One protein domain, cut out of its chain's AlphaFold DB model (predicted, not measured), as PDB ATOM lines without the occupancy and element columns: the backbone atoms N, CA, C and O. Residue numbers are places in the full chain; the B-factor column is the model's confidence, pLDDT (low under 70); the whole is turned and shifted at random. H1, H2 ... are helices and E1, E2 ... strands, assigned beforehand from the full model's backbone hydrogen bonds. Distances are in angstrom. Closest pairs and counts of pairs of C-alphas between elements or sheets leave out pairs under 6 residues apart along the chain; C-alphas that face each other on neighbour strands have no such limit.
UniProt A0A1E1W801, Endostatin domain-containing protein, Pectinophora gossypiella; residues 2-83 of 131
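AT A GLANCE: This is residues 2 to 83 of the 131 residues of the protein "Endostatin domain-containing protein" of Pectinophora gossypiella (UniProt A0A1E1W801). Little regular structure: a small sheet of three short strands, order E1, E2, E3, antiparallel, sits among long loops, with one short helix, H1, near the start of E2. Residues 77 to 78 pair parallel beside E1. The 82 printed residues run E1, H1, E2, E3; the class is mixed, with only 17 residues in named elements. The whole is compact, radius of gyration of the C-alphas 12.7 A, spanning 32 by 26 by 24 A.

HOW THE PARTS SIT: E2, residues 53 to 58, pairs with E3, residues 68 to 71, as a hairpin, N 54 to O 70 2.9 A. E1, residues 25 to 27, pairs with E2, N 57 to O 26 2.8 A. H1, residues 42 to 45, is on the sheet, height 7.7 A; its one O i to N i+3 pair is within hydrogen-bond range, and it is too short for an i+4 pair.

IN THESE COORDINATES: E1 begins at C-alpha 25 (-43.118, -3.099, -41.663). E2 is 15.7 A long and E3 10.4 A, ending at C-alpha 71 (-41.850, -14.262, -46.593).

THE WHOLE: The printed part has no cut. E1 to H1 is a long link. Residue 2 is under pLDDT 70.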
ATOM      1  N   ALA A   2     -46.408  15.051 -44.661       62.62
ATOM      2  CA  ALA A   2     -47.114  14.185 -43.720       62.62
ATOM      3  C   ALA A   2     -46.204  13.949 -42.503       62.62
ATOM      4  O   ALA A   2     -45.019  13.662 -42.668       62.62
ATOM      5  N   GLY A   3     -46.724  14.154 -41.293       70.06
ATOM      6  CA  GLY A   3     -45.961  13.918 -40.069       70.06
ATOM      7  C   GLY A   3     -45.547  12.450 -39.945       70.06
ATOM      8  O   GLY A   3     -46.180  11.564 -40.521       70.06
ATOM      9  N   THR A   4     -44.490  12.180 -39.178       73.88
ATOM     10  CA  THR A   4     -44.083  10.805 -38.858       73.88
ATOM     11  C   THR A   4     -45.253  10.041 -38.222       73.88
ATOM     12  O   THR A   4     -45.863  10.584 -37.290       73.88
ATOM     13  N   PRO A   5     -45.565   8.808 -38.667       76.00
ATOM     14  CA  PRO A   5     -46.625   7.998 -38.079       76.00
ATOM     15  C   PRO A   5     -46.448   7.870 -36.563       76.00
ATOM     16  O   PRO A   5     -45.366   7.541 -36.074       76.00
ATOM     17  N   ARG A   6     -47.515   8.152 -35.817       88.31
ATOM     18  CA  ARG A   6     -47.552   8.090 -34.351       88.31
ATOM     19  C   ARG A   6     -48.177   6.773 -33.904       88.31
ATOM     20  O   ARG A   6     -49.271   6.762 -33.350       88.31
ATOM     21  N   ILE A   7     -47.510   5.667 -34.214       94.94
ATOM     22  CA  ILE A   7     -47.961   4.333 -33.815       94.94
ATOM     23  C   ILE A   7     -47.106   3.878 -32.640       94.94
ATOM     24  O   ILE A   7     -45.875   3.895 -32.705       94.94
ATOM     25  N   TYR A   8     -47.775   3.488 -31.562       96.62
ATOM     26  CA  TYR A   8     -47.140   3.112 -30.311       96.62
ATOM     27  C   TYR A   8     -47.486   1.674 -29.945       96.62
ATOM     28  O   TYR A   8     -48.595   1.208 -30.200       96.62
ATOM     29  N   SER A   9     -46.536   0.980 -29.326       97.25
ATOM     30  CA  SER A   9     -46.807  -0.280 -28.641       97.25
ATOM     31  C   SER A   9     -47.642  -0.049 -27.377       97.25
ATOM     32  O   SER A   9     -47.699   1.063 -26.849       97.25
ATOM     33  N   PHE A  10     -48.196  -1.122 -26.807       97.62
ATOM     34  CA  PHE A  10     -48.868  -1.067 -25.500       97.62
ATOM     35  C   PHE A  10     -47.966  -0.570 -24.360       97.62
ATOM     36  O   PHE A  10     -48.451  -0.004 -23.388       97.62
ATOM     37  N   SER A  11     -46.647  -0.735 -24.490       96.62
ATOM     38  CA  SER A  11     -45.651  -0.197 -23.556       96.62
ATOM     39  C   SER A  11     -45.282   1.273 -23.810       96.62
ATOM     40  O   SER A  11     -44.358   1.784 -23.184       96.62
ATOM     41  N   GLY A  12     -45.972   1.959 -24.729       96.62
ATOM     42  CA  GLY A  12     -45.778   3.382 -25.017       96.62
ATOM     43  C   GLY A  12     -44.576   3.703 -25.909       96.62
ATOM     44  O   GLY A  12     -44.186   4.864 -26.017       96.62
ATOM     45  N   LYS A  13     -43.973   2.708 -26.568       96.62
ATOM     46  CA  LYS A  13     -42.806   2.904 -27.444       96.62
ATOM     47  C   LYS A  13     -43.252   3.221 -28.866       96.62
ATOM     48  O   LYS A  13     -44.085   2.508 -29.415       96.62
ATOM     49  N   ASN A  14     -42.691   4.266 -29.476       95.25
ATOM     50  CA  ASN A  14     -42.980   4.598 -30.872       95.25
ATOM     51  C   ASN A  14     -42.270   3.606 -31.803       95.25
ATOM     52  O   ASN A  14     -41.038   3.568 -31.841       95.25
ATOM     53  N   ILE A  15     -43.034   2.857 -32.597       95.94
ATOM     54  CA  ILE A  15     -42.485   1.815 -33.474       95.94
ATOM     55  C   ILE A  15     -41.551   2.378 -34.555       95.94
ATOM     56  O   ILE A  15     -40.663   1.670 -35.025       95.94
ATOM     57  N   MET A  16     -41.693   3.656 -34.928       94.50
ATOM     58  CA  MET A  16     -40.831   4.309 -35.921       94.50
ATOM     59  C   MET A  16     -39.420   4.576 -35.397       94.50
ATOM     60  O   MET A  16     -38.466   4.497 -36.165       94.50
ATOM     61  N   THR A  17     -39.272   4.880 -34.108       94.81
ATOM     62  CA  THR A  17     -37.990   5.306 -33.523       94.81
ATOM     63  C   THR A  17     -37.364   4.249 -32.624       94.81
ATOM     64  O   THR A  17     -36.157   4.274 -32.413       94.81
ATOM     65  N   ASP A  18     -38.160   3.328 -32.081       95.62
ATOM     66  CA  ASP A  18     -37.660   2.297 -31.177       95.62
ATOM     67  C   ASP A  18     -36.909   1.190 -31.954       95.62
ATOM     68  O   ASP A  18     -37.405   0.713 -32.985       95.62
ATOM     69  N   PRO A  19     -35.714   0.770 -31.495       95.75
ATOM     70  CA  PRO A  19     -34.910  -0.255 -32.160       95.75
ATOM     71  C   PRO A  19     -35.471  -1.682 -32.048       95.75
ATOM     72  O   PRO A  19     -35.028  -2.544 -32.801       95.75
ATOM     73  N   HIS A  20     -36.450  -1.952 -31.171       95.81
ATOM     74  CA  HIS A  20     -37.090  -3.275 -31.068       95.81
ATOM     75  C   HIS A  20     -37.784  -3.698 -32.372       95.81
ATOM     76  O   HIS A  20     -37.953  -4.889 -32.613       95.81
ATOM     77  N   TRP A  21     -38.159  -2.736 -33.223       96.19
ATOM     78  CA  TRP A  21     -38.685  -2.981 -34.567       96.19
ATOM     79  C   TRP A  21     -37.654  -2.550 -35.611       96.19
ATOM     80  O   TRP A  21     -37.765  -1.445 -36.138       96.19
ATOM     81  N   PRO A  22     -36.630  -3.357 -35.925       95.88
ATOM     82  CA  PRO A  22     -35.616  -2.968 -36.905       95.88
ATOM     83  C   PRO A  22     -36.227  -2.766 -38.300       95.88
ATOM     84  O   PRO A  22     -35.844  -1.852 -39.028       95.88
ATOM     85  N   GLN A  23     -37.233  -3.574 -38.642       96.56
ATOM     86  CA  GLN A  23     -38.007  -3.456 -39.871       96.56
ATOM     87  C   GLN A  23     -39.298  -2.682 -39.586       96.56
ATOM     88  O   GLN A  23     -40.143  -3.124 -38.808       96.56
ATOM     89  N   LYS A  24     -39.468  -1.518 -40.224       96.06
ATOM     90  CA  LYS A  24     -40.652  -0.648 -40.066       96.06
ATOM     91  C   LYS A  24     -41.807  -1.104 -40.964       96.06
ATOM     92  O   LYS A  24     -42.376  -0.319 -41.720       96.06
ATOM     93  N   LEU A  25     -42.094  -2.399 -40.898       97.50
ATOM     94  CA  LEU A  25     -43.118  -3.099 -41.663       97.50
ATOM     95  C   LEU A  25     -44.214  -3.590 -40.716       97.50
ATOM     96  O   LEU A  25     -43.954  -3.865 -39.541       97.50
ATOM     97  N   ILE A  26     -45.431  -3.694 -41.236       97.69
ATOM     98  CA  ILE A  26     -46.604  -4.180 -40.508       97.69
ATOM     99  C   ILE A  26     -47.255  -5.300 -41.297       97.69
ATOM    100  O   ILE A  26     -47.588  -5.104 -42.462       97.69
ATOM    101  N   TRP A  27     -47.488  -6.441 -40.659       98.50
ATOM    102  CA  TRP A  27     -48.313  -7.508 -41.217       98.50
ATOM    103  C   TRP A  27     -49.794  -7.100 -41.252       98.50
ATOM    104  O   TRP A  27     -50.310  -6.591 -40.257       98.50
ATOM    105  N   HIS A  28     -50.488  -7.351 -42.369       98.25
ATOM    106  CA  HIS A  28     -51.944  -7.148 -42.460       98.25
ATOM    107  C   HIS A  28     -52.704  -8.274 -43.179       98.25
ATOM    108  O   HIS A  28     -53.855  -8.523 -42.835       98.25
ATOM    109  N   GLY A  29     -52.096  -8.994 -44.133       98.06
ATOM    110  CA  GLY A  29     -52.714 -10.189 -44.747       98.06
ATOM    111  C   GLY A  29     -54.027  -9.923 -45.500       98.06
ATOM    112  O   GLY A  29     -54.898 -10.791 -45.574       98.06
ATOM    113  N   SER A  30     -54.193  -8.712 -46.028       98.19
ATOM    114  CA  SER A  30     -55.424  -8.255 -46.675       98.19
ATOM    115  C   SER A  30     -55.140  -7.555 -48.001       98.19
ATOM    116  O   SER A  30     -54.052  -7.020 -48.229       98.19
ATOM    117  N   HIS A  31     -56.139  -7.497 -48.868       97.94
ATOM    118  CA  HIS A  31     -56.109  -6.637 -50.041       97.94
ATOM    119  C   HIS A  31     -56.352  -5.168 -49.656       97.94
ATOM    120  O   HIS A  31     -56.563  -4.831 -48.484       97.94
ATOM    121  N   ALA A  32     -56.274  -4.267 -50.638       96.56
ATOM    122  CA  ALA A  32     -56.375  -2.827 -50.404       96.56
ATOM    123  C   ALA A  32     -57.748  -2.390 -49.855       96.56
ATOM    124  O   ALA A  32     -57.818  -1.358 -49.188       96.56
ATOM    125  N   GLY A  33     -58.813  -3.162 -50.105       96.75
ATOM    126  CA  GLY A  33     -60.148  -2.928 -49.548       96.75
ATOM    127  C   GLY A  33     -60.339  -3.475 -48.127       96.75
ATOM    128  O   GLY A  33     -61.394  -3.267 -47.535       96.75
ATOM    129  N   GLY A  34     -59.322  -4.130 -47.554       96.19
ATOM    130  CA  GLY A  34     -59.386  -4.750 -46.228       96.19
ATOM    131  C   GLY A  34     -59.961  -6.167 -46.227       96.19
ATOM    132  O   GLY A  34     -59.989  -6.814 -45.182       96.19
ATOM    133  N   GLU A  35     -60.374  -6.683 -47.383       97.81
ATOM    134  CA  GLU A  35     -60.772  -8.071 -47.550       97.81
ATOM    135  C   GLU A  35     -59.573  -9.018 -47.397       97.81
ATOM    136  O   GLU A  35     -58.425  -8.686 -47.706       97.81
ATOM    137  N   ARG A  36     -59.843 -10.222 -46.894       97.56
ATOM    138  CA  ARG A  36     -58.821 -11.227 -46.601       97.56
ATOM    139  C   ARG A  36     -58.104 -11.664 -47.885       97.56
ATOM    140  O   ARG A  36     -58.759 -12.111 -48.824       97.56
ATOM    141  N   ALA A  37     -56.773 -11.603 -47.900       97.38
ATOM    142  CA  ALA A  37     -55.975 -12.054 -49.038       97.38
ATOM    143  C   ALA A  37     -55.667 -13.554 -48.903       97.38
ATOM    144  O   ALA A  37     -54.668 -13.939 -48.296       97.38
ATOM    145  N   LEU A  38     -56.563 -14.402 -49.427       96.69
ATOM    146  CA  LEU A  38     -56.535 -15.864 -49.234       96.69
ATOM    147  C   LEU A  38     -55.235 -16.544 -49.699       96.69
ATOM    148  O   LEU A  38     -54.902 -17.625 -49.228       96.69
ATOM    149  N   ASP A  39     -54.503 -15.924 -50.623       96.06
ATOM    150  CA  ASP A  39     -53.231 -16.421 -51.152       96.06
ATOM    151  C   ASP A  39     -52.004 -15.898 -50.382       96.06
ATOM    152  O   ASP A  39     -50.898 -16.407 -50.558       96.06
ATOM    153  N   THR A  40     -52.168 -14.856 -49.559       97.44
ATOM    154  CA  THR A  40     -51.055 -14.049 -49.037       97.44
ATOM    155  C   THR A  40     -51.279 -13.565 -47.601       97.44
ATOM    156  O   THR A  40     -51.091 -12.403 -47.244       97.44
ATOM    157  N   PHE A  41     -51.624 -14.499 -46.727       97.94
ATOM    158  CA  PHE A  41     -51.841 -14.276 -45.292       97.94
ATOM    159  C   PHE A  41     -51.154 -15.326 -44.403       97.94
ATOM    160  O   PHE A  41     -51.683 -15.694 -43.356       97.94
ATOM    161  N   CYS A  42     -50.017 -15.866 -44.857       98.06
ATOM    162  CA  CYS A  42     -49.226 -16.856 -44.118       98.06
ATOM    163  C   CYS A  42     -50.028 -18.071 -43.632       98.06
ATOM    164  O   CYS A  42     -49.902 -18.463 -42.474       98.06
ATOM    165  N   GLU A  43     -50.867 -18.636 -44.510       96.62
ATOM    166  CA  GLU A  43     -51.749 -19.770 -44.183       96.62
ATOM    167  C   GLU A  43     -52.558 -19.503 -42.910       96.62
ATOM    168  O   GLU A  43     -52.486 -20.235 -41.932       96.62
ATOM    169  N   GLU A  44     -53.296 -18.392 -42.894       96.88
ATOM    170  CA  GLU A  44     -54.053 -17.967 -41.708       96.88
ATOM    171  C   GLU A  44     -53.168 -17.629 -40.496       96.88
ATOM    172  O   GLU A  44     -53.555 -17.845 -39.346       96.88
ATOM    173  N   TRP A  45     -51.982 -17.073 -40.756       97.31
ATOM    174  CA  TRP A  45     -50.953 -16.785 -39.751       97.31
ATOM    175  C   TRP A  45     -50.429 -18.029 -39.011       97.31
ATOM    176  O   TRP A  45     -49.867 -17.897 -37.926       97.31
ATOM    177  N   GLN A  46     -50.601 -19.224 -39.585       97.81
ATOM    178  CA  GLN A  46     -50.142 -20.495 -39.006       97.81
ATOM    179  C   GLN A  46     -48.783 -20.955 -39.541       97.81
ATOM    180  O   GLN A  46     -48.194 -21.881 -38.989       97.81
ATOM    181  N   SER A  47     -48.269 -20.322 -40.598       97.25
ATOM    182  CA  SER A  47     -47.007 -20.710 -41.227       97.25
ATOM    183  C   SER A  47     -45.924 -19.654 -41.034       97.25
ATOM    184  O   SER A  47     -46.152 -18.462 -41.246       97.25
ATOM    185  N   SER A  48     -44.724 -20.106 -40.673       97.19
ATOM    186  CA  SER A  48     -43.480 -19.329 -40.688       97.19
ATOM    187  C   SER A  48     -42.520 -19.805 -41.784       97.19
ATOM    188  O   SER A  48     -41.346 -19.436 -41.782       97.19
ATOM    189  N   GLU A  49     -43.004 -20.618 -42.729       98.00
ATOM    190  CA  GLU A  49     -42.175 -21.177 -43.792       98.00
ATOM    191  C   GLU A  49     -41.637 -20.076 -44.723       98.00
ATOM    192  O   GLU A  49     -42.380 -19.164 -45.109       98.00
ATOM    193  N   PRO A  50     -40.362 -20.153 -45.155       97.50
ATOM    194  CA  PRO A  50     -39.785 -19.165 -46.061       97.50
ATOM    195  C   PRO A  50     -40.486 -19.084 -47.429       97.50
ATOM    196  O   PRO A  50     -40.430 -18.057 -48.114       97.50
ATOM    197  N   THR A  51     -41.119 -20.179 -47.849       97.25
ATOM    198  CA  THR A  51     -41.855 -20.292 -49.113       97.25
ATOM    199  C   THR A  51     -43.232 -19.637 -49.044       97.25
ATOM    200  O   THR A  51     -43.679 -19.074 -50.048       97.25
ATOM    201  N   SER A  52     -43.874 -19.654 -47.873       97.75
ATOM    202  CA  SER A  52     -45.177 -19.034 -47.647       97.75
ATOM    203  C   SER A  52     -45.058 -17.508 -47.657       97.75
ATOM    204  O   SER A  52     -44.017 -16.922 -47.336       97.75
ATOM    205  N   ARG A  53     -46.129 -16.838 -48.095       98.06
ATOM    206  CA  ARG A  53     -46.157 -15.383 -48.281       98.06
ATOM    207  C   ARG A  53     -47.268 -14.726 -47.472       98.06
ATOM    208  O   ARG A  53     -48.368 -15.260 -47.342       98.06
ATOM    209  N   GLY A  54     -46.973 -13.531 -46.980       98.25
ATOM    210  CA  GLY A  54     -47.914 -12.645 -46.310       98.25
ATOM    211  C   GLY A  54     -47.908 -11.255 -46.938       98.25
ATOM    212  O   GLY A  54     -46.894 -10.830 -47.502       98.25
ATOM    213  N   MET A  55     -49.017 -10.535 -46.803       98.38
ATOM    214  CA  MET A  55     -49.106  -9.115 -47.138       98.38
ATOM    215  C   MET A  55     -48.672  -8.251 -45.956       98.38
ATOM    216  O   MET A  55     -49.203  -8.397 -44.846       98.38
ATOM    217  N   ALA A  56     -47.730  -7.344 -46.207       98.25
ATOM    218  CA  ALA A  56     -47.258  -6.369 -45.236       98.25
ATOM    219  C   ALA A  56     -47.173  -4.965 -45.842       98.25
ATOM    220  O   ALA A  56     -47.148  -4.790 -47.059       98.25
ATOM    221  N   SER A  57     -47.055  -3.960 -44.977       97.38
ATOM    222  CA  SER A  57     -46.927  -2.568 -45.388       97.38
ATOM    223  C   SER A  57     -45.773  -1.838 -44.731       97.38
ATOM    224  O   SER A  57     -45.611  -1.913 -43.510       97.38
ATOM    225  N   SER A  58     -45.022  -1.066 -45.518       95.81
ATOM    226  CA  SER A  58     -43.982  -0.173 -45.005       95.81
ATOM    227  C   SER A  58     -44.594   1.076 -44.389       95.81
ATOM    228  O   SER A  58     -45.328   1.820 -45.044       95.81
ATOM    229  N   LEU A  59     -44.225   1.372 -43.145       94.00
ATOM    230  CA  LEU A  59     -44.662   2.579 -42.443       94.00
ATOM    231  C   LEU A  59     -44.163   3.871 -43.092       94.00
ATOM    232  O   LEU A  59     -44.799   4.915 -42.945       94.00
ATOM    233  N   TYR A  60     -43.066   3.803 -43.848       93.19
ATOM    234  CA  TYR A  60     -42.558   4.938 -44.619       93.19
ATOM    235  C   TYR A  60     -43.471   5.314 -45.791       93.19
ATOM    236  O   TYR A  60     -43.435   6.450 -46.254       93.19
ATOM    237  N   SER A  61     -44.315   4.388 -46.257       91.12
ATOM    238  CA  SER A  61     -45.269   4.654 -47.341       91.12
ATOM    239  C   SER A  61     -46.463   5.508 -46.900       91.12
ATOM    240  O   SER A  61     -47.229   5.970 -47.747       91.12
ATOM    241  N   HIS A  62     -46.647   5.698 -45.586       90.25
ATOM    242  CA  HIS A  62     -47.840   6.301 -44.984       90.25
ATOM    243  C   HIS A  62     -49.162   5.594 -45.360       90.25
ATOM    244  O   HIS A  62     -50.234   6.187 -45.253       90.25
ATOM    245  N   LYS A  63     -49.103   4.321 -45.776       93.06
ATOM    246  CA  LYS A  63     -50.260   3.456 -46.044       93.06
ATOM    247  C   LYS A  63     -50.175   2.205 -45.174       93.06
ATOM    248  O   LYS A  63     -49.122   1.584 -45.106       93.06
ATOM    249  N   LEU A  64     -51.288   1.823 -44.547       94.81
ATOM    250  CA  LEU A  64     -51.362   0.608 -43.719       94.81
ATOM    251  C   LEU A  64     -51.621  -0.669 -44.528       94.81
ATOM    252  O   LEU A  64     -51.350  -1.756 -44.044       94.81
ATOM    253  N   LEU A  65     -52.161  -0.537 -45.744       96.94
ATOM    254  CA  LEU A  65     -52.541  -1.662 -46.607       96.94
ATOM    255  C   LEU A  65     -51.820  -1.605 -47.963       96.94
ATOM    256  O   LEU A  65     -52.405  -1.907 -49.007       96.94
ATOM    257  N   SER A  66     -50.560  -1.151 -47.992       96.56
ATOM    258  CA  SER A  66     -49.752  -1.254 -49.215       96.56
ATOM    259  C   SER A  66     -49.575  -2.722 -49.597       96.56
ATOM    260  O   SER A  66     -49.353  -3.563 -48.741       96.56
ATOM    261  N   GLN A  67     -49.668  -3.034 -50.884       97.19
ATOM    262  CA  GLN A  67     -49.787  -4.411 -51.354       97.19
ATOM    263  C   GLN A  67     -48.413  -5.073 -51.580       97.19
ATOM    264  O   GLN A  67     -48.074  -5.435 -52.705       97.19
ATOM    265  N   GLU A  68     -47.601  -5.190 -50.526       97.75
ATOM    266  CA  GLU A  68     -46.251  -5.768 -50.592       97.75
ATOM    267  C   GLU A  68     -46.228  -7.196 -50.024       97.75
ATOM    268  O   GLU A  68     -46.784  -7.467 -48.961       97.75
ATOM    269  N   ARG A  69     -45.562  -8.125 -50.726       97.94
ATOM    270  CA  ARG A  69     -45.495  -9.549 -50.356       97.94
ATOM    271  C   ARG A  69     -44.151  -9.892 -49.727       97.94
ATOM    272  O   ARG A  69     -43.120  -9.810 -50.393       97.94
ATOM    273  N   TYR A  70     -44.176 -10.397 -48.502       98.25
ATOM    274  CA  TYR A  70     -42.984 -10.823 -47.770       98.25
ATOM    275  C   TYR A  70     -43.075 -12.292 -47.371       98.25
ATOM    276  O   TYR A  70     -44.152 -12.884 -47.363       98.25
ATOM    277  N   SER A  71     -41.921 -12.890 -47.087       98.19
ATOM    278  CA  SER A  71     -41.850 -14.262 -46.593       98.19
ATOM    279  C   SER A  71     -42.305 -14.335 -45.133       98.19
ATOM    280  O   SER A  71     -41.988 -13.439 -44.346       98.19
ATOM    281  N   CYS A  72     -43.043 -15.381 -44.772       98.19
ATOM    282  CA  CYS A  72     -43.669 -15.507 -43.452       98.19
ATOM    283  C   CYS A  72     -42.680 -15.756 -42.304       98.19
ATOM    284  O   CYS A  72     -43.034 -15.580 -41.144       98.19
ATOM    285  N   ASN A  73     -41.420 -16.073 -42.612       98.12
ATOM    286  CA  ASN A  73     -40.344 -16.160 -41.621       98.12
ATOM    287  C   ASN A  73     -39.833 -14.785 -41.131       98.12
ATOM    288  O   ASN A  73     -38.892 -14.725 -40.339       98.12
ATOM    289  N   ASN A  74     -40.400 -13.674 -41.620       98.00
ATOM    290  CA  ASN A  74     -40.034 -12.331 -41.179       98.00
ATOM    291  C   ASN A  74     -40.796 -11.902 -39.916       98.00
ATOM    292  O   ASN A  74     -41.986 -12.172 -39.747       98.00
ATOM    293  N   HIS A  75     -40.120 -11.124 -39.072       96.62
ATOM    294  CA  HIS A  75     -40.675 -10.591 -37.829       96.62
ATOM    295  C   HIS A  75     -41.020  -9.107 -37.989       96.62
ATOM    296  O   HIS A  75     -40.173  -8.232 -37.812       96.62
ATOM    297  N   PHE A  76     -42.277  -8.822 -38.325       97.62
ATOM    298  CA  PHE A  76     -42.795  -7.459 -38.465       97.62
ATOM    299  C   PHE A  76     -43.729  -7.082 -37.317       97.62
ATOM    300  O   PHE A  76     -44.133  -7.923 -36.513       97.62
ATOM    301  N   ALA A  77     -44.080  -5.799 -37.233       97.56
ATOM    302  CA  ALA A  77     -45.078  -5.350 -36.278       97.56
ATOM    303  C   ALA A  77     -46.472  -5.890 -36.645       97.56
ATOM    304  O   ALA A  77     -46.812  -6.052 -37.816       97.56
ATOM    305  N   VAL A  78     -47.297  -6.116 -35.626       97.75
ATOM    306  CA  VAL A  78     -48.723  -6.423 -35.764       97.75
ATOM    307  C   VAL A  78     -49.485  -5.320 -35.049       97.75
ATOM    308  O   VAL A  78     -49.144  -4.958 -33.922       97.75
ATOM    309  N   LEU A  79     -50.488  -4.756 -35.718       97.25
ATOM    310  CA  LEU A  79     -51.352  -3.756 -35.107       97.25
ATOM    311  C   LEU A  79     -52.533  -4.425 -34.415       97.25
ATOM    312  O   LEU A  79     -53.091  -5.404 -34.903       97.25
ATOM    313  N   CYS A  80     -52.940  -3.837 -33.299       97.31
ATOM    314  CA  CYS A  80     -54.188  -4.164 -32.631       97.31
ATOM    315  C   CYS A  80     -55.150  -2.993 -32.821       97.31
ATOM    316  O   CYS A  80     -54.744  -1.833 -32.719       97.31
ATOM    317  N   ILE A  81     -56.417  -3.297 -33.088       95.44
ATOM    318  CA  ILE A  81     -57.476  -2.305 -33.259       95.44
ATOM    319  C   ILE A  81     -58.578  -2.558 -32.233       95.44
ATOM    320  O   ILE A  81     -58.911  -3.705 -31.933       95.44
ATOM    321  N   GLU A  82     -59.139  -1.487 -31.680       94.75
ATOM    322  CA  GLU A  82     -60.352  -1.573 -30.872       94.75
ATOM    323  C   GLU A  82     -61.535  -1.861 -31.808       94.75
ATOM    324  O   GLU A  82     -61.912  -1.017 -32.618       94.75
ATOM    325  N   ALA A  83     -62.099  -3.069 -31.734       92.06
ATOM    326  CA  ALA A  83     -63.201  -3.476 -32.610       92.06
ATOM    327  C   ALA A  83     -64.546  -2.838 -32.216       92.06
ATOM    328  O   ALA A  83     -65.420  -2.645 -33.059       92.06
TER     329      ALA A  83